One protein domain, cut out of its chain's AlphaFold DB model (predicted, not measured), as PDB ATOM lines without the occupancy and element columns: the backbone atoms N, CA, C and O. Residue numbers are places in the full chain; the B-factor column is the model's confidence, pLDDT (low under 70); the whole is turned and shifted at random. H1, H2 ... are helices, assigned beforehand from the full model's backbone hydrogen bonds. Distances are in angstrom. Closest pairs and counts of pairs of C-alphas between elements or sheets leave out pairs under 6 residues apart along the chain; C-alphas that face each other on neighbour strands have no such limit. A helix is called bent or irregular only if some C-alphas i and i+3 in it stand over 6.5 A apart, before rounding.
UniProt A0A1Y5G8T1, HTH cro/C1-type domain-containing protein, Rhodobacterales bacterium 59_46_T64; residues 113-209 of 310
ATOM      1  N   GLY A 113     -77.238 -37.477  30.845       87.69
ATOM      2  CA  GLY A 113     -76.386 -36.729  29.912       87.69
ATOM      3  C   GLY A 113     -76.694 -35.229  29.869       87.69
ATOM      4  O   GLY A 113     -75.792 -34.420  29.672       87.69
ATOM      5  N   ARG A 114     -77.946 -34.820  30.121       88.94
ATOM      6  CA  ARG A 114     -78.316 -33.398  30.167       88.94
ATOM      7  C   ARG A 114     -77.708 -32.705  31.387       88.94
ATOM      8  O   ARG A 114     -77.277 -31.562  31.254       88.94
ATOM      9  N   SER A 115     -77.654 -33.360  32.542       91.19
ATOM     10  CA  SER A 115     -76.966 -32.839  33.728       91.19
ATOM     11  C   SER A 115     -75.468 -32.690  33.487       91.19
ATOM     12  O   SER A 115     -74.919 -31.641  33.818       91.19
ATOM     13  N   ILE A 116     -74.826 -33.669  32.837       91.31
ATOM     14  CA  ILE A 116     -73.412 -33.569  32.431       91.31
ATOM     15  C   ILE A 116     -73.207 -32.345  31.526       91.31
ATOM     16  O   ILE A 116     -72.397 -31.472  31.835       91.31
ATOM     17  N   LEU A 117     -74.007 -32.215  30.462       90.25
ATOM     18  CA  LEU A 117     -73.924 -31.085  29.532       90.25
ATOM     19  C   LEU A 117     -74.230 -29.737  30.196       90.25
ATOM     20  O   LEU A 117     -73.650 -28.728  29.819       90.25
ATOM     21  N   ARG A 118     -75.117 -29.695  31.196       90.12
ATOM     22  CA  ARG A 118     -75.421 -28.470  31.952       90.12
ATOM     23  C   ARG A 118     -74.240 -28.014  32.811       90.12
ATOM     24  O   ARG A 118     -74.107 -26.819  33.059       90.12
ATOM     25  N   MET A 119     -73.419 -28.948  33.283       91.44
ATOM     26  CA  MET A 119     -72.234 -28.656  34.090       91.44
ATOM     27  C   MET A 119     -70.985 -28.399  33.245       91.44
ATOM     28  O   MET A 119     -69.991 -27.940  33.800       91.44
ATOM     29  N   SER A 120     -71.019 -28.655  31.931       89.81
ATOM     30  CA  SER A 120     -69.835 -28.619  31.060       89.81
ATOM     31  C   SER A 120     -69.065 -27.302  31.149       89.81
ATOM     32  O   SER A 120     -67.856 -27.328  31.332       89.81
ATOM     33  N   THR A 121     -69.747 -26.153  31.125       90.69
ATOM     34  CA  THR A 121     -69.098 -24.837  31.244       90.69
ATOM     35  C   THR A 121     -68.425 -24.645  32.603       90.69
ATOM     36  O   THR A 121     -67.313 -24.129  32.669       90.69
ATOM     37  N   ALA A 122     -69.072 -25.076  33.689       94.12
ATOM     38  CA  ALA A 122     -68.498 -24.969  35.030       94.12
ATOM     39  C   ALA A 122     -67.290 -25.903  35.193       94.12
ATOM     40  O   ALA A 122     -66.268 -25.488  35.731       94.12
ATOM     41  N   LEU A 123     -67.387 -27.135  34.686       92.50
ATOM     42  CA  LEU A 123     -66.287 -28.097  34.683       92.50
ATOM     43  C   LEU A 123     -65.115 -27.595  33.836       92.50
ATOM     44  O   LEU A 123     -63.987 -27.618  34.313       92.50
ATOM     45  N   PHE A 124     -65.381 -27.071  32.639       93.12
ATOM     46  CA  PHE A 124     -64.358 -26.465  31.788       93.12
ATOM     47  C   PHE A 124     -63.639 -25.325  32.511       93.12
ATOM     48  O   PHE A 124     -62.417 -25.326  32.564       93.12
ATOM     49  N   MET A 125     -64.378 -24.396  33.131       95.50
ATOM     50  CA  MET A 125     -63.775 -23.310  33.909       95.50
ATOM     51  C   MET A 125     -62.896 -23.825  35.051       95.50
ATOM     52  O   MET A 125     -61.786 -23.336  35.229       95.50
ATOM     53  N   ILE A 126     -63.371 -24.805  35.824       94.94
ATOM     54  CA  ILE A 126     -62.591 -25.386  36.927       94.94
ATOM     55  C   ILE A 126     -61.293 -25.993  36.391       94.94
ATOM     56  O   ILE A 126     -60.226 -25.739  36.938       94.94
ATOM     57  N   VAL A 127     -61.377 -26.776  35.317       93.94
ATOM     58  CA  VAL A 127     -60.218 -27.454  34.732       93.94
ATOM     59  C   VAL A 127     -59.239 -26.461  34.096       93.94
ATOM     60  O   VAL A 127     -58.034 -26.615  34.266       93.94
ATOM     61  N   ALA A 128     -59.736 -25.410  33.443       94.25
ATOM     62  CA  ALA A 128     -58.929 -24.306  32.925       94.25
ATOM     63  C   ALA A 128     -58.133 -23.605  34.036       94.25
ATOM     64  O   ALA A 128     -56.923 -23.439  33.921       94.25
ATOM     65  N   GLU A 129     -58.783 -23.254  35.146       96.44
ATOM     66  CA  GLU A 129     -58.103 -22.610  36.277       96.44
ATOM     67  C   GLU A 129     -57.119 -23.568  36.975       96.44
ATOM     68  O   GLU A 129     -56.051 -23.142  37.415       96.44
ATOM     69  N   LEU A 130     -57.417 -24.873  37.036       95.56
ATOM     70  CA  LEU A 130     -56.468 -25.883  37.527       95.56
ATOM     71  C   LEU A 130     -55.223 -25.986  36.636       95.56
ATOM     72  O   LEU A 130     -54.115 -26.115  37.160       95.56
ATOM     73  N   GLN A 131     -55.387 -25.906  35.316       94.31
ATOM     74  CA  GLN A 131     -54.275 -25.922  34.366       94.31
ATOM     75  C   GLN A 131     -53.371 -24.699  34.541       94.31
ATOM     76  O   GLN A 131     -52.152 -24.845  34.660       94.31
ATOM     77  N   LEU A 132     -53.965 -23.508  34.646       94.56
ATOM     78  CA  LEU A 132     -53.234 -22.265  34.900       94.56
ATOM     79  C   LEU A 132     -52.506 -22.305  36.251       94.56
ATOM     80  O   LEU A 132     -51.357 -21.876  36.348       94.56
ATOM     81  N   ALA A 133     -53.133 -22.867  37.287       95.44
ATOM     82  CA  ALA A 133     -52.510 -23.026  38.598       95.44
ATOM     83  C   ALA A 133     -51.327 -24.015  38.581       95.44
ATOM     84  O   ALA A 133     -50.304 -23.763  39.223       95.44
ATOM     85  N   ASP A 134     -51.434 -25.127  37.843       92.88
ATOM     86  CA  ASP A 134     -50.323 -26.071  37.655       92.88
ATOM     87  C   ASP A 134     -49.141 -25.408  36.935       92.88
ATOM     88  O   ASP A 134     -47.996 -25.549  37.370       92.88
ATOM     89  N   ARG A 135     -49.419 -24.621  35.893       91.19
ATOM     90  CA  ARG A 135     -48.408 -23.832  35.179       91.19
ATOM     91  C   ARG A 135     -47.737 -22.797  36.073       91.19
ATOM     92  O   ARG A 135     -46.512 -22.787  36.162       91.19
ATOM     93  N   ALA A 136     -48.506 -22.029  36.844       93.69
ATOM     94  CA  ALA A 136     -47.964 -21.066  37.804       93.69
ATOM     95  C   ALA A 136     -47.053 -21.728  38.852       93.69
ATOM     96  O   ALA A 136     -46.006 -21.191  39.213       93.69
ATOM     97  N   LYS A 137     -47.404 -22.935  39.314       93.38
ATOM     98  CA  LYS A 137     -46.560 -23.704  40.237       93.38
ATOM     99  C   LYS A 137     -45.239 -24.136  39.591       93.38
ATOM    100  O   LYS A 137     -44.201 -24.097  40.252       93.38
ATOM    101  N   ARG A 138     -45.265 -24.561  38.324       89.00
ATOM    102  CA  ARG A 138     -44.054 -24.926  37.565       89.00
ATOM    103  C   ARG A 138     -43.170 -23.715  37.310       89.00
ATOM    104  O   ARG A 138     -41.968 -23.819  37.530       89.00
ATOM    105  N   LEU A 139     -43.768 -22.584  36.934       90.12
ATOM    106  CA  LEU A 139     -43.084 -21.308  36.750       90.12
ATOM    107  C   LEU A 139     -42.342 -20.899  38.029       90.12
ATOM    108  O   LEU A 139     -41.127 -20.739  38.001       90.12
ATOM    109  N   ALA A 140     -43.031 -20.868  39.174       91.12
ATOM    110  CA  ALA A 140     -42.412 -20.535  40.458       91.12
ATOM    111  C   ALA A 140     -41.273 -21.502  40.839       91.12
ATOM    112  O   ALA A 140     -40.262 -21.101  41.418       91.12
ATOM    113  N   SER A 141     -41.410 -22.791  40.505       89.00
ATOM    114  CA  SER A 141     -40.334 -23.767  40.701       89.00
ATOM    115  C   SER A 141     -39.133 -23.505  39.787       89.00
ATOM    116  O   SER A 141     -38.005 -23.747  40.213       89.00
ATOM    117  N   ALA A 142     -39.353 -23.060  38.550       84.81
ATOM    118  CA  ALA A 142     -38.292 -22.740  37.601       84.81
ATOM    119  C   ALA A 142     -37.568 -21.439  37.987       84.81
ATOM    120  O   ALA A 142     -36.340 -21.423  38.044       84.81
ATOM    121  N   GLU A 143     -38.308 -20.400  38.383       87.19
ATOM    122  CA  GLU A 143     -37.756 -19.159  38.947       87.19
ATOM    123  C   GLU A 143     -36.890 -19.441  40.181       87.19
ATOM    124  O   GLU A 143     -35.777 -18.931  40.309       87.19
ATOM    125  N   ALA A 144     -37.352 -20.308  41.089       88.00
ATOM    126  CA  ALA A 144     -36.565 -20.711  42.251       88.00
ATOM    127  C   ALA A 144     -35.276 -21.454  41.863       88.00
ATOM    128  O   ALA A 144     -34.260 -21.302  42.539       88.00
ATOM    129  N   GLN A 145     -35.285 -22.255  40.795       83.00
ATOM    130  CA  GLN A 145     -34.077 -22.922  40.298       83.00
ATOM    131  C   GLN A 145     -33.098 -21.928  39.666       83.00
ATOM    132  O   GLN A 145     -31.901 -22.039  39.921       83.00
ATOM    133  N   MET A 146     -33.590 -20.931  38.924       80.75
ATOM    134  CA  MET A 146     -32.759 -19.848  38.386       80.75
ATOM    135  C   MET A 146     -32.128 -18.998  39.486       80.75
ATOM    136  O   MET A 146     -30.930 -18.744  39.447       80.75
ATOM    137  N   ASN A 147     -32.898 -18.624  40.507       81.00
ATOM    138  CA  ASN A 147     -32.391 -17.834  41.634       81.00
ATOM    139  C   ASN A 147     -31.336 -18.580  42.470       81.00
ATOM    140  O   ASN A 147     -30.554 -17.951  43.176       81.00
ATOM    141  N   ASN A 148     -31.327 -19.914  42.416       81.31
ATOM    142  CA  ASN A 148     -30.329 -20.756  43.077       81.31
ATOM    143  C   ASN A 148     -29.192 -21.182  42.134       81.31
ATOM    144  O   ASN A 148     -28.372 -22.027  42.509       81.31
ATOM    145  N   PHE A 149     -29.148 -20.654  40.906       76.50
ATOM    146  CA  PHE A 149     -28.083 -20.968  39.966       76.50
ATOM    147  C   PHE A 149     -26.751 -20.396  40.489       76.50
ATOM    148  O   PHE A 149     -26.729 -19.258  40.948       76.50
ATOM    149  N   PRO A 150     -25.643 -21.162  40.481       75.38
ATOM    150  CA  PRO A 150     -24.400 -20.713  41.102       75.38
ATOM    151  C   PRO A 150     -23.826 -19.451  40.449       75.38
ATOM    152  O   PRO A 150     -23.541 -19.447  39.248       75.38
ATOM    153  N   ASP A 151     -23.551 -18.435  41.267       66.88
ATOM    154  CA  ASP A 151     -22.758 -17.274  40.862       66.88
ATOM    155  C   ASP A 151     -21.335 -17.726  40.479       66.88
ATOM    156  O   ASP A 151     -20.675 -18.453  41.230       66.88
ATOM    157  N   GLY A 152     -20.846 -17.307  39.305       59.88
ATOM    158  CA  GLY A 152     -19.481 -17.612  38.839       59.88
ATOM    159  C   GLY A 152     -19.356 -18.188  37.425       59.88
ATOM    160  O   GLY A 152     -18.238 -18.390  36.948       59.88
ATOM    161  N   PHE A 153     -20.471 -18.414  36.726       61.41
ATOM    162  CA  PHE A 153     -20.478 -18.791  35.304       61.41
ATOM    163  C   PHE A 153     -20.581 -17.591  34.344       61.41
ATOM    164  O   PHE A 153     -20.578 -17.781  33.129       61.41
ATOM    165  N   ASP A 154     -20.575 -16.362  34.866       59.34
ATOM    166  CA  ASP A 154     -20.727 -15.098  34.121       59.34
ATOM    167  C   ASP A 154     -19.662 -14.880  33.033       59.34
ATOM    168  O   ASP A 154     -19.843 -14.103  32.097       59.34
ATOM    169  N   HIS A 155     -18.530 -15.580  33.134       60.16
ATOM    170  CA  HIS A 155     -17.446 -15.535  32.151       60.16
ATOM    171  C   HIS A 155     -17.658 -16.475  30.955       60.16
ATOM    172  O   HIS A 155     -16.904 -16.415  29.983       60.16
ATOM    173  N   MET A 156     -18.669 -17.345  30.998       68.06
ATOM    174  CA  MET A 156     -19.031 -18.223  29.890       68.06
ATOM    175  C   MET A 156     -20.172 -17.582  29.099       68.06
ATOM    176  O   MET A 156     -21.329 -17.658  29.496       68.06
ATOM    177  N   ALA A 157     -19.859 -16.986  27.943       62.97
ATOM    178  CA  ALA A 157     -20.843 -16.314  27.083       62.97
ATOM    179  C   ALA A 157     -22.074 -17.187  26.758       62.97
ATOM    180  O   ALA A 157     -23.196 -16.689  26.725       62.97
ATOM    181  N   ASN A 158     -21.880 -18.501  26.603       66.94
ATOM    182  CA  ASN A 158     -22.970 -19.453  26.374       66.94
ATOM    183  C   ASN A 158     -23.878 -19.638  27.602       66.94
ATOM    184  O   ASN A 158     -25.074 -19.853  27.436       66.94
ATOM    185  N   ALA A 159     -23.335 -19.552  28.823       65.62
ATOM    186  CA  ALA A 159     -24.124 -19.643  30.051       65.62
ATOM    187  C   ALA A 159     -24.971 -18.379  30.250       65.62
ATOM    188  O   ALA A 159     -26.159 -18.480  30.531       65.62
ATOM    189  N   VAL A 160     -24.391 -17.200  30.004       67.56
ATOM    190  CA  VAL A 160     -25.101 -15.912  30.071       67.56
ATOM    191  C   VAL A 160     -26.218 -15.835  29.026       67.56
ATOM    192  O   VAL A 160     -27.343 -15.467  29.350       67.56
ATOM    193  N   HIS A 161     -25.940 -16.243  27.784       69.69
ATOM    194  CA  HIS A 161     -26.957 -16.303  26.732       69.69
ATOM    195  C   HIS A 161     -28.060 -17.327  27.050       69.69
ATOM    196  O   HIS A 161     -29.232 -17.088  26.772       69.69
ATOM    197  N   GLY A 162     -27.704 -18.472  27.640       72.19
ATOM    198  CA  GLY A 162     -28.672 -19.471  28.092       72.19
ATOM    199  C   GLY A 162     -29.594 -18.940  29.191       72.19
ATOM    200  O   GLY A 162     -30.802 -19.111  29.094       72.19
ATOM    201  N   LEU A 163     -29.044 -18.248  30.193       73.25
ATOM    202  CA  LEU A 163     -29.822 -17.650  31.283       73.25
ATOM    203  C   LEU A 163     -30.795 -16.574  30.783       73.25
ATOM    204  O   LEU A 163     -31.946 -16.581  31.205       73.25
ATOM    205  N   GLY A 164     -30.368 -15.713  29.851       73.69
ATOM    206  CA  GLY A 164     -31.244 -14.703  29.244       73.69
ATOM    207  C   GLY A 164     -32.448 -15.312  28.518       73.69
ATOM    208  O   GLY A 164     -33.571 -14.866  28.719       73.69
ATOM    209  N   ARG A 165     -32.242 -16.400  27.762       74.62
ATOM    210  CA  ARG A 165     -33.344 -17.124  27.099       74.62
ATOM    211  C   ARG A 165     -34.328 -17.742  28.090       74.62
ATOM    212  O   ARG A 165     -35.521 -17.792  27.813       74.62
ATOM    213  N   ILE A 166     -33.837 -18.256  29.220       76.50
ATOM    214  CA  ILE A 166     -34.718 -18.827  30.245       76.50
ATOM    215  C   ILE A 166     -35.527 -17.705  30.909       76.50
ATOM    216  O   ILE A 166     -36.727 -17.874  31.079       76.50
ATOM    217  N   ASP A 167     -34.916 -16.557  31.216       79.06
ATOM    218  CA  ASP A 167     -35.619 -15.398  31.789       79.06
ATOM    219  C   ASP A 167     -36.737 -14.885  30.860       79.06
ATOM    220  O   ASP A 167     -37.876 -14.701  31.291       79.06
ATOM    221  N   GLU A 168     -36.448 -14.760  29.560       77.94
ATOM    222  CA  GLU A 168     -37.443 -14.422  28.531       77.94
ATOM    223  C   GLU A 168     -38.595 -15.442  28.489       77.94
ATOM    224  O   GLU A 168     -39.765 -15.056  28.481       77.94
ATOM    225  N   ALA A 169     -38.287 -16.743  28.544       77.81
ATOM    226  CA  ALA A 169     -39.294 -17.803  28.552       77.81
ATOM    227  C   ALA A 169     -40.174 -17.784  29.817       77.81
ATOM    228  O   ALA A 169     -41.388 -17.982  29.726       77.81
ATOM    229  N   LEU A 170     -39.593 -17.527  30.995       83.44
ATOM    230  CA  LEU A 170     -40.350 -17.387  32.244       83.44
ATOM    231  C   LEU A 170     -41.259 -16.155  32.207       83.44
ATOM    232  O   LEU A 170     -42.419 -16.226  32.621       83.44
ATOM    233  N   TRP A 171     -40.763 -15.040  31.669       83.81
ATOM    234  CA  TRP A 171     -41.554 -13.827  31.491       83.81
ATOM    235  C   TRP A 171     -42.738 -14.047  30.537       83.81
ATOM    236  O   TRP A 171     -43.869 -13.667  30.860       83.81
ATOM    237  N   ALA A 172     -42.506 -14.708  29.400       83.12
ATOM    238  CA  ALA A 172     -43.550 -15.056  28.439       83.12
ATOM    239  C   ALA A 172     -44.614 -15.977  29.064       83.12
ATOM    240  O   ALA A 172     -45.813 -15.715  28.943       83.12
ATOM    241  N   GLU A 173     -44.196 -17.002  29.813       85.62
ATOM    242  CA  GLU A 173     -45.102 -17.906  30.533       85.62
ATOM    243  C   GLU A 173     -45.945 -17.164  31.582       85.62
ATOM    244  O   GLU A 173     -47.162 -17.354  31.654       85.62
ATOM    245  N   ASN A 174     -45.341 -16.259  32.355       88.81
ATOM    246  CA  ASN A 174     -46.069 -15.443  33.327       88.81
ATOM    247  C   ASN A 174     -47.147 -14.563  32.663       88.81
ATOM    248  O   ASN A 174     -48.270 -14.438  33.170       88.81
ATOM    249  N   ASN A 175     -46.827 -13.971  31.510       87.56
ATOM    250  CA  ASN A 175     -47.781 -13.181  30.737       87.56
ATOM    251  C   ASN A 175     -48.919 -14.045  30.187       87.56
ATOM    252  O   ASN A 175     -50.082 -13.653  30.309       87.56
ATOM    253  N   ALA A 176     -48.608 -15.226  29.647       87.44
ATOM    254  CA  ALA A 176     -49.603 -16.166  29.136       87.44
ATOM    255  C   ALA A 176     -50.575 -16.621  30.241       87.44
ATOM    256  O   ALA A 176     -51.794 -16.600  30.051       87.44
ATOM    257  N   ILE A 177     -50.062 -16.944  31.436       89.81
ATOM    258  CA  ILE A 177     -50.889 -17.297  32.602       89.81
ATOM    259  C   ILE A 177     -51.793 -16.125  33.001       89.81
ATOM    260  O   ILE A 177     -52.998 -16.305  33.196       89.81
ATOM    261  N   THR A 178     -51.239 -14.912  33.080       89.69
ATOM    262  CA  THR A 178     -51.992 -13.697  33.436       89.69
ATOM    263  C   THR A 178     -53.089 -13.389  32.412       89.69
ATOM    264  O   THR A 178     -54.190 -12.971  32.781       89.69
ATOM    265  N   ALA A 179     -52.823 -13.647  31.132       89.50
ATOM    266  CA  ALA A 179     -53.776 -13.504  30.035       89.50
ATOM    267  C   ALA A 179     -54.802 -14.650  29.949       89.50
ATOM    268  O   ALA A 179     -55.723 -14.568  29.135       89.50
ATOM    269  N   ARG A 180     -54.684 -15.687  30.795       91.12
ATOM    270  CA  ARG A 180     -55.509 -16.910  30.768       91.12
ATOM    271  C   ARG A 180     -55.428 -17.655  29.433       91.12
ATOM    272  O   ARG A 180     -56.410 -18.240  28.978       91.12
ATOM    273  N   ASP A 181     -54.258 -17.627  28.810       89.06
ATOM    274  CA  ASP A 181     -53.988 -18.351  27.578       89.06
ATOM    275  C   ASP A 181     -53.780 -19.837  27.882       89.06
ATOM    276  O   ASP A 181     -52.719 -20.246  28.348       89.06
ATOM    277  N   LEU A 182     -54.811 -20.647  27.644       86.62
ATOM    278  CA  LEU A 182     -54.791 -22.084  27.933       86.62
ATOM    279  C   LEU A 182     -53.961 -22.885  26.929       86.62
ATOM    280  O   LEU A 182     -53.454 -23.945  27.295       86.62
ATOM    281  N   THR A 183     -53.831 -22.390  25.698       83.19
ATOM    282  CA  THR A 183     -53.248 -23.128  24.569       83.19
ATOM    283  C   THR A 183     -51.809 -22.719  24.281       83.19
ATOM    284  O   THR A 183     -51.107 -23.440  23.581       83.19
ATOM    285  N   GLY A 184     -51.358 -21.577  24.810       75.75
ATOM    286  CA  GLY A 184     -50.051 -21.001  24.489       75.75
ATOM    287  C   GLY A 184     -50.050 -20.212  23.179       75.75
ATOM    288  O   GLY A 184     -49.002 -20.037  22.570       75.75
ATOM    289  N   ALA A 185     -51.217 -19.739  22.730       73.81
ATOM    290  CA  ALA A 185     -51.352 -18.962  21.493       73.81
ATOM    291  C   ALA A 185     -50.643 -17.595  21.540       73.81
ATOM    292  O   ALA A 185     -50.530 -16.922  20.518       73.81
ATOM    293  N   THR A 186     -50.224 -17.153  22.726       71.19
ATOM    294  CA  THR A 186     -49.525 -15.885  22.954       71.19
ATOM    295  C   THR A 186     -48.004 -16.005  22.944       71.19
ATOM    296  O   THR A 186     -47.341 -14.968  22.967       71.19
ATOM    297  N   PHE A 187     -47.444 -17.218  22.884       71.44
ATOM    298  CA  PHE A 187     -45.999 -17.391  22.732       71.44
ATOM    299  C   PHE A 187     -45.548 -16.982  21.337       71.44
ATOM    300  O   PHE A 187     -46.213 -17.282  20.345       71.44
ATOM    301  N   SER A 188     -44.407 -16.300  21.260       63.97
ATOM    302  CA  SER A 188     -43.780 -15.999  19.976       63.97
ATOM    303  C   SER A 188     -43.097 -17.249  19.417       63.97
ATOM    304  O   SER A 188     -42.391 -17.948  20.148       63.97
ATOM    305  N   ASP A 189     -43.233 -17.486  18.109       57.91
ATOM    306  CA  ASP A 189     -42.502 -18.542  17.391       57.91
ATOM    307  C   ASP A 189     -40.971 -18.395  17.570       57.91
ATOM    308  O   ASP A 189     -40.238 -19.384  17.618       57.91
ATOM    309  N   ASP A 190     -40.495 -17.156  17.748       55.94
ATOM    310  CA  ASP A 190     -39.078 -16.814  17.911       55.94
ATOM    311  C   ASP A 190     -38.521 -17.102  19.320       55.94
ATOM    312  O   ASP A 190     -37.312 -17.287  19.481       55.94
ATOM    313  N   GLU A 191     -39.371 -17.186  20.351       55.00
ATOM    314  CA  GLU A 191     -38.939 -17.354  21.752       55.00
ATOM    315  C   GLU A 191     -38.460 -18.793  22.059       55.00
ATOM    316  O   GLU A 191     -37.682 -19.013  22.991       55.00
ATOM    317  N   TRP A 192     -38.830 -19.785  21.237       56.31
ATOM    318  CA  TRP A 192     -38.617 -21.219  21.515       56.31
ATOM    319  C   TRP A 192     -37.816 -21.982  20.435       56.31
ATOM    320  O   TRP A 192     -37.908 -23.205  20.303       56.31
ATOM    321  N   HIS A 193     -36.968 -21.282  19.678       48.12
ATOM    322  CA  HIS A 193     -36.571 -21.704  18.328       48.12
ATOM    323  C   HIS A 193     -35.456 -22.775  18.143       48.12
ATOM    324  O   HIS A 193     -34.983 -22.929  17.021       48.12
ATOM    325  N   ASP A 194     -35.038 -23.581  19.134       43.66
ATOM    326  CA  ASP A 194     -33.945 -24.571  18.889       43.66
ATOM    327  C   ASP A 194     -34.230 -26.045  19.204       43.66
ATOM    328  O   ASP A 194     -33.476 -26.921  18.774       43.66
ATOM    329  N   SER A 195     -35.275 -26.390  19.957       42.44
ATOM    330  CA  SER A 195     -35.606 -27.810  20.224       42.44
ATOM    331  C   SER A 195     -37.030 -28.029  20.725       42.44
ATOM    332  O   SER A 195     -37.389 -29.143  21.113       42.44
ATOM    333  N   PHE A 196     -37.838 -26.972  20.772       42.06
ATOM    334  CA  PHE A 196     -39.206 -27.067  21.233       42.06
ATOM    335  C   PHE A 196     -40.077 -27.455  20.041       42.06
ATOM    336  O   PHE A 196     -40.455 -26.618  19.228       42.06
ATOM    337  N   ASN A 197     -40.417 -28.741  19.942       43.81
ATOM    338  CA  ASN A 197     -41.598 -29.155  19.189       43.81
ATOM    339  C   ASN A 197     -42.819 -28.695  19.996       43.81
ATOM    340  O   ASN A 197     -43.492 -29.504  20.632       43.81
ATOM    341  N   GLY A 198     -43.037 -27.378  20.051       46.53
ATOM    342  CA  GLY A 198     -44.183 -26.736  20.680       46.53
ATOM    343  C   GLY A 198     -45.430 -27.053  19.888       46.53
ATOM    344  O   GLY A 198     -45.928 -26.227  19.140       46.53
ATOM    345  N   ASN A 199     -45.871 -28.300  19.966       48.41
ATOM    346  CA  ASN A 199     -47.077 -28.741  19.304       48.41
ATOM    347  C   ASN A 199     -47.662 -29.946  20.035       48.41
ATOM    348  O   ASN A 199     -47.638 -31.072  19.550       48.41
ATOM    349  N   THR A 200     -48.165 -29.686  21.235       54.06
ATOM    350  CA  THR A 200     -49.307 -30.405  21.802       54.06
ATOM    351  C   THR A 200     -50.072 -29.355  22.591       54.06
ATOM    352  O   THR A 200     -49.459 -28.638  23.380       54.06
ATOM    353  N   ASP A 201     -51.358 -29.183  22.299       71.69
ATOM    354  CA  ASP A 201     -52.229 -28.210  22.955       71.69
ATOM    355  C   ASP A 201     -52.014 -28.277  24.483       71.69
ATOM    356  O   ASP A 201     -52.246 -29.315  25.106       71.69
ATOM    357  N   LEU A 202     -51.488 -27.198  25.086       80.69
ATOM    358  CA  LEU A 202     -51.111 -27.160  26.509       80.69
ATOM    359  C   LEU A 202     -52.274 -27.529  27.433       80.69
ATOM    360  O   LEU A 202     -52.062 -27.987  28.564       80.69
ATOM    361  N   PHE A 203     -53.499 -27.302  26.970       85.06
ATOM    362  CA  PHE A 203     -54.698 -27.685  27.682       85.06
ATOM    363  C   PHE A 203     -54.972 -29.187  27.539       85.06
ATOM    364  O   PHE A 203     -55.214 -29.854  28.546       85.06
ATOM    365  N   GLU A 204     -54.849 -29.753  26.335       81.50
ATOM    366  CA  GLU A 204     -54.983 -31.201  26.115       81.50
ATOM    367  C   GLU A 204     -53.902 -32.006  26.844       81.50
ATOM    368  O   GLU A 204     -54.229 -32.983  27.512       81.50
ATOM    369  N   ALA A 205     -52.641 -31.570  26.813       81.25
ATOM    370  CA  ALA A 205     -51.544 -32.236  27.519       81.25
ATOM    371  C   ALA A 205     -51.757 -32.243  29.046       81.25
ATOM    372  O   ALA A 205     -51.395 -33.190  29.756       81.25
ATOM    373  N   PHE A 206     -52.365 -31.179  29.584       87.25
ATOM    374  CA  PHE A 206     -52.770 -31.127  30.986       87.25
ATOM    375  C   PHE A 206     -53.909 -32.109  31.284       87.25
ATOM    376  O   PHE A 206     -53.823 -32.860  32.260       87.25
ATOM    377  N   LEU A 207     -54.945 -32.129  30.438       86.31
ATOM    378  CA  LEU A 207     -56.079 -33.051  30.551       86.31
ATOM    379  C   LEU A 207     -55.631 -34.511  30.501       86.31
ATOM    380  O   LEU A 207     -56.036 -35.300  31.348       86.31
ATOM    381  N   GLU A 208     -54.774 -34.857  29.550       82.81
ATOM    382  CA  GLU A 208     -54.186 -36.182  29.381       82.81
ATOM    383  C   GLU A 208     -53.444 -36.635  30.640       82.81
ATOM    384  O   GLU A 208     -53.716 -37.714  31.173       82.81
ATOM    385  N   ARG A 209     -52.559 -35.789  31.182       85.12
ATOM    386  CA  ARG A 209     -51.847 -36.109  32.423       85.12
ATOM    387  C   ARG A 209     -52.813 -36.304  33.592       85.12
ATOM    388  O   ARG A 209     -52.676 -37.275  34.332       85.12
TER     389      ARG A 209
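AT A GLANCE: This is residues 113 to 209 of the 310 residues of the protein "HTH cro/C1-type domain-containing protein" of Rhodobacterales bacterium 59_46_T64 (UniProt A0A1Y5G8T1). A long helical hairpin: the long helix H1 makes most of its length and the shorter H2 folds back beside part of H1, while the short helix H3 is set crosswise to H1, beside its residues 128 to 131. The near end of H1, residues 113 to 126, sticks out from the rest, and so do residues 155 to 162 at the turn of the hairpin; the loop of residues 179 to 201 swings out and folds back between H2 and H3. The printed part has 97 residues with three named helices, in the order H1, H2, H3, and no named strand; the class is all helix. The whole is loose, with a radius of gyration of the C-alphas of 17.1 A, and its C-alphas span 63 by 25 by 22 A, a rod in outline.

IN THESE COORDINATES: The longest helix is H1, residues 113 to 147, 49.3 A from first to last C-alpha. It begins with C-alpha 113 at (-76.386, -36.729, 29.912) and ends with C-alpha 147 at (-32.391, -17.834, 41.634). It is irregular, with C-alphas 118 and 121 standing 7.3 A apart, and it has a kink of 47 degrees near residue 121. H2, residues 157 to 178, is 31.9 A long and begins with C-alpha 157 at (-20.843, -16.314, 27.083). H3, residues 202 to 209, is 10.8 A long, and its last C-alpha, that of Arg 209, is at (-51.847, -36.109, 32.423). Residues 148 to 156 lie between H1 and H2, and residues 179 to 201 lie between H2 and H3.

HOW THE PARTS SIT: H1 and H2 form a helical hairpin. They touch, with 10 pairs of C-alphas within 8 A, and the closest C-alphas are those of Leu 132 and Ile 177, 6.0 A apart. Of H1, residues 132 to 146 alone touch H2. The two helices run opposite ways at a shallow tilt of 28 degrees, with their centres 22.0 A apart. H1 and H3 only just touch, with 3 pairs of C-alphas within 8 A. Their closest C-alphas are those of Gln 131 and Phe 206, 6.4 A apart, and of H1 residues 128 to 131 alone touch H3. The lines of H1 and H3 stand at 81 degrees, about perpendicular, and their centres are 9.8 A apart. H2 and H3 are apart, though they follow each other along the chain. In H2 and H3 every O i to N i+4 pair is within hydrogen-bond range; in H1 29 of 31 such pairs are.

THE WHOLE: The two C-alphas farthest apart are those of Arg 114 and His 155, 63.5 A apart, while the first and last printed C-alphas, those of Gly 113 and Arg 209, are 24.7 A apart. Residues 113 to 126, which belong to H1, stand free, as do residues 155 to 162, of which 157 to 162 belong to H2. Without these stretches the body has 75 residues, spans 42 by 24 by 22 A and has a radius of gyration of 13.4 A. The printed part has no cut. The link from H1 to H2, of 9 residues, is short but not tight, and the link from H2 to H3, of 23 residues, is long. The C-alphas of residues 179 to 201 lie 8 to 17 A from the mean of all C-alphas. The mean pLDDT of the printed part is 78.8, and that of H1 is 91. Confidence is low, under 70, in 24 residues of this predicted model, namely residues 151 to 161 and residues 188 to 200.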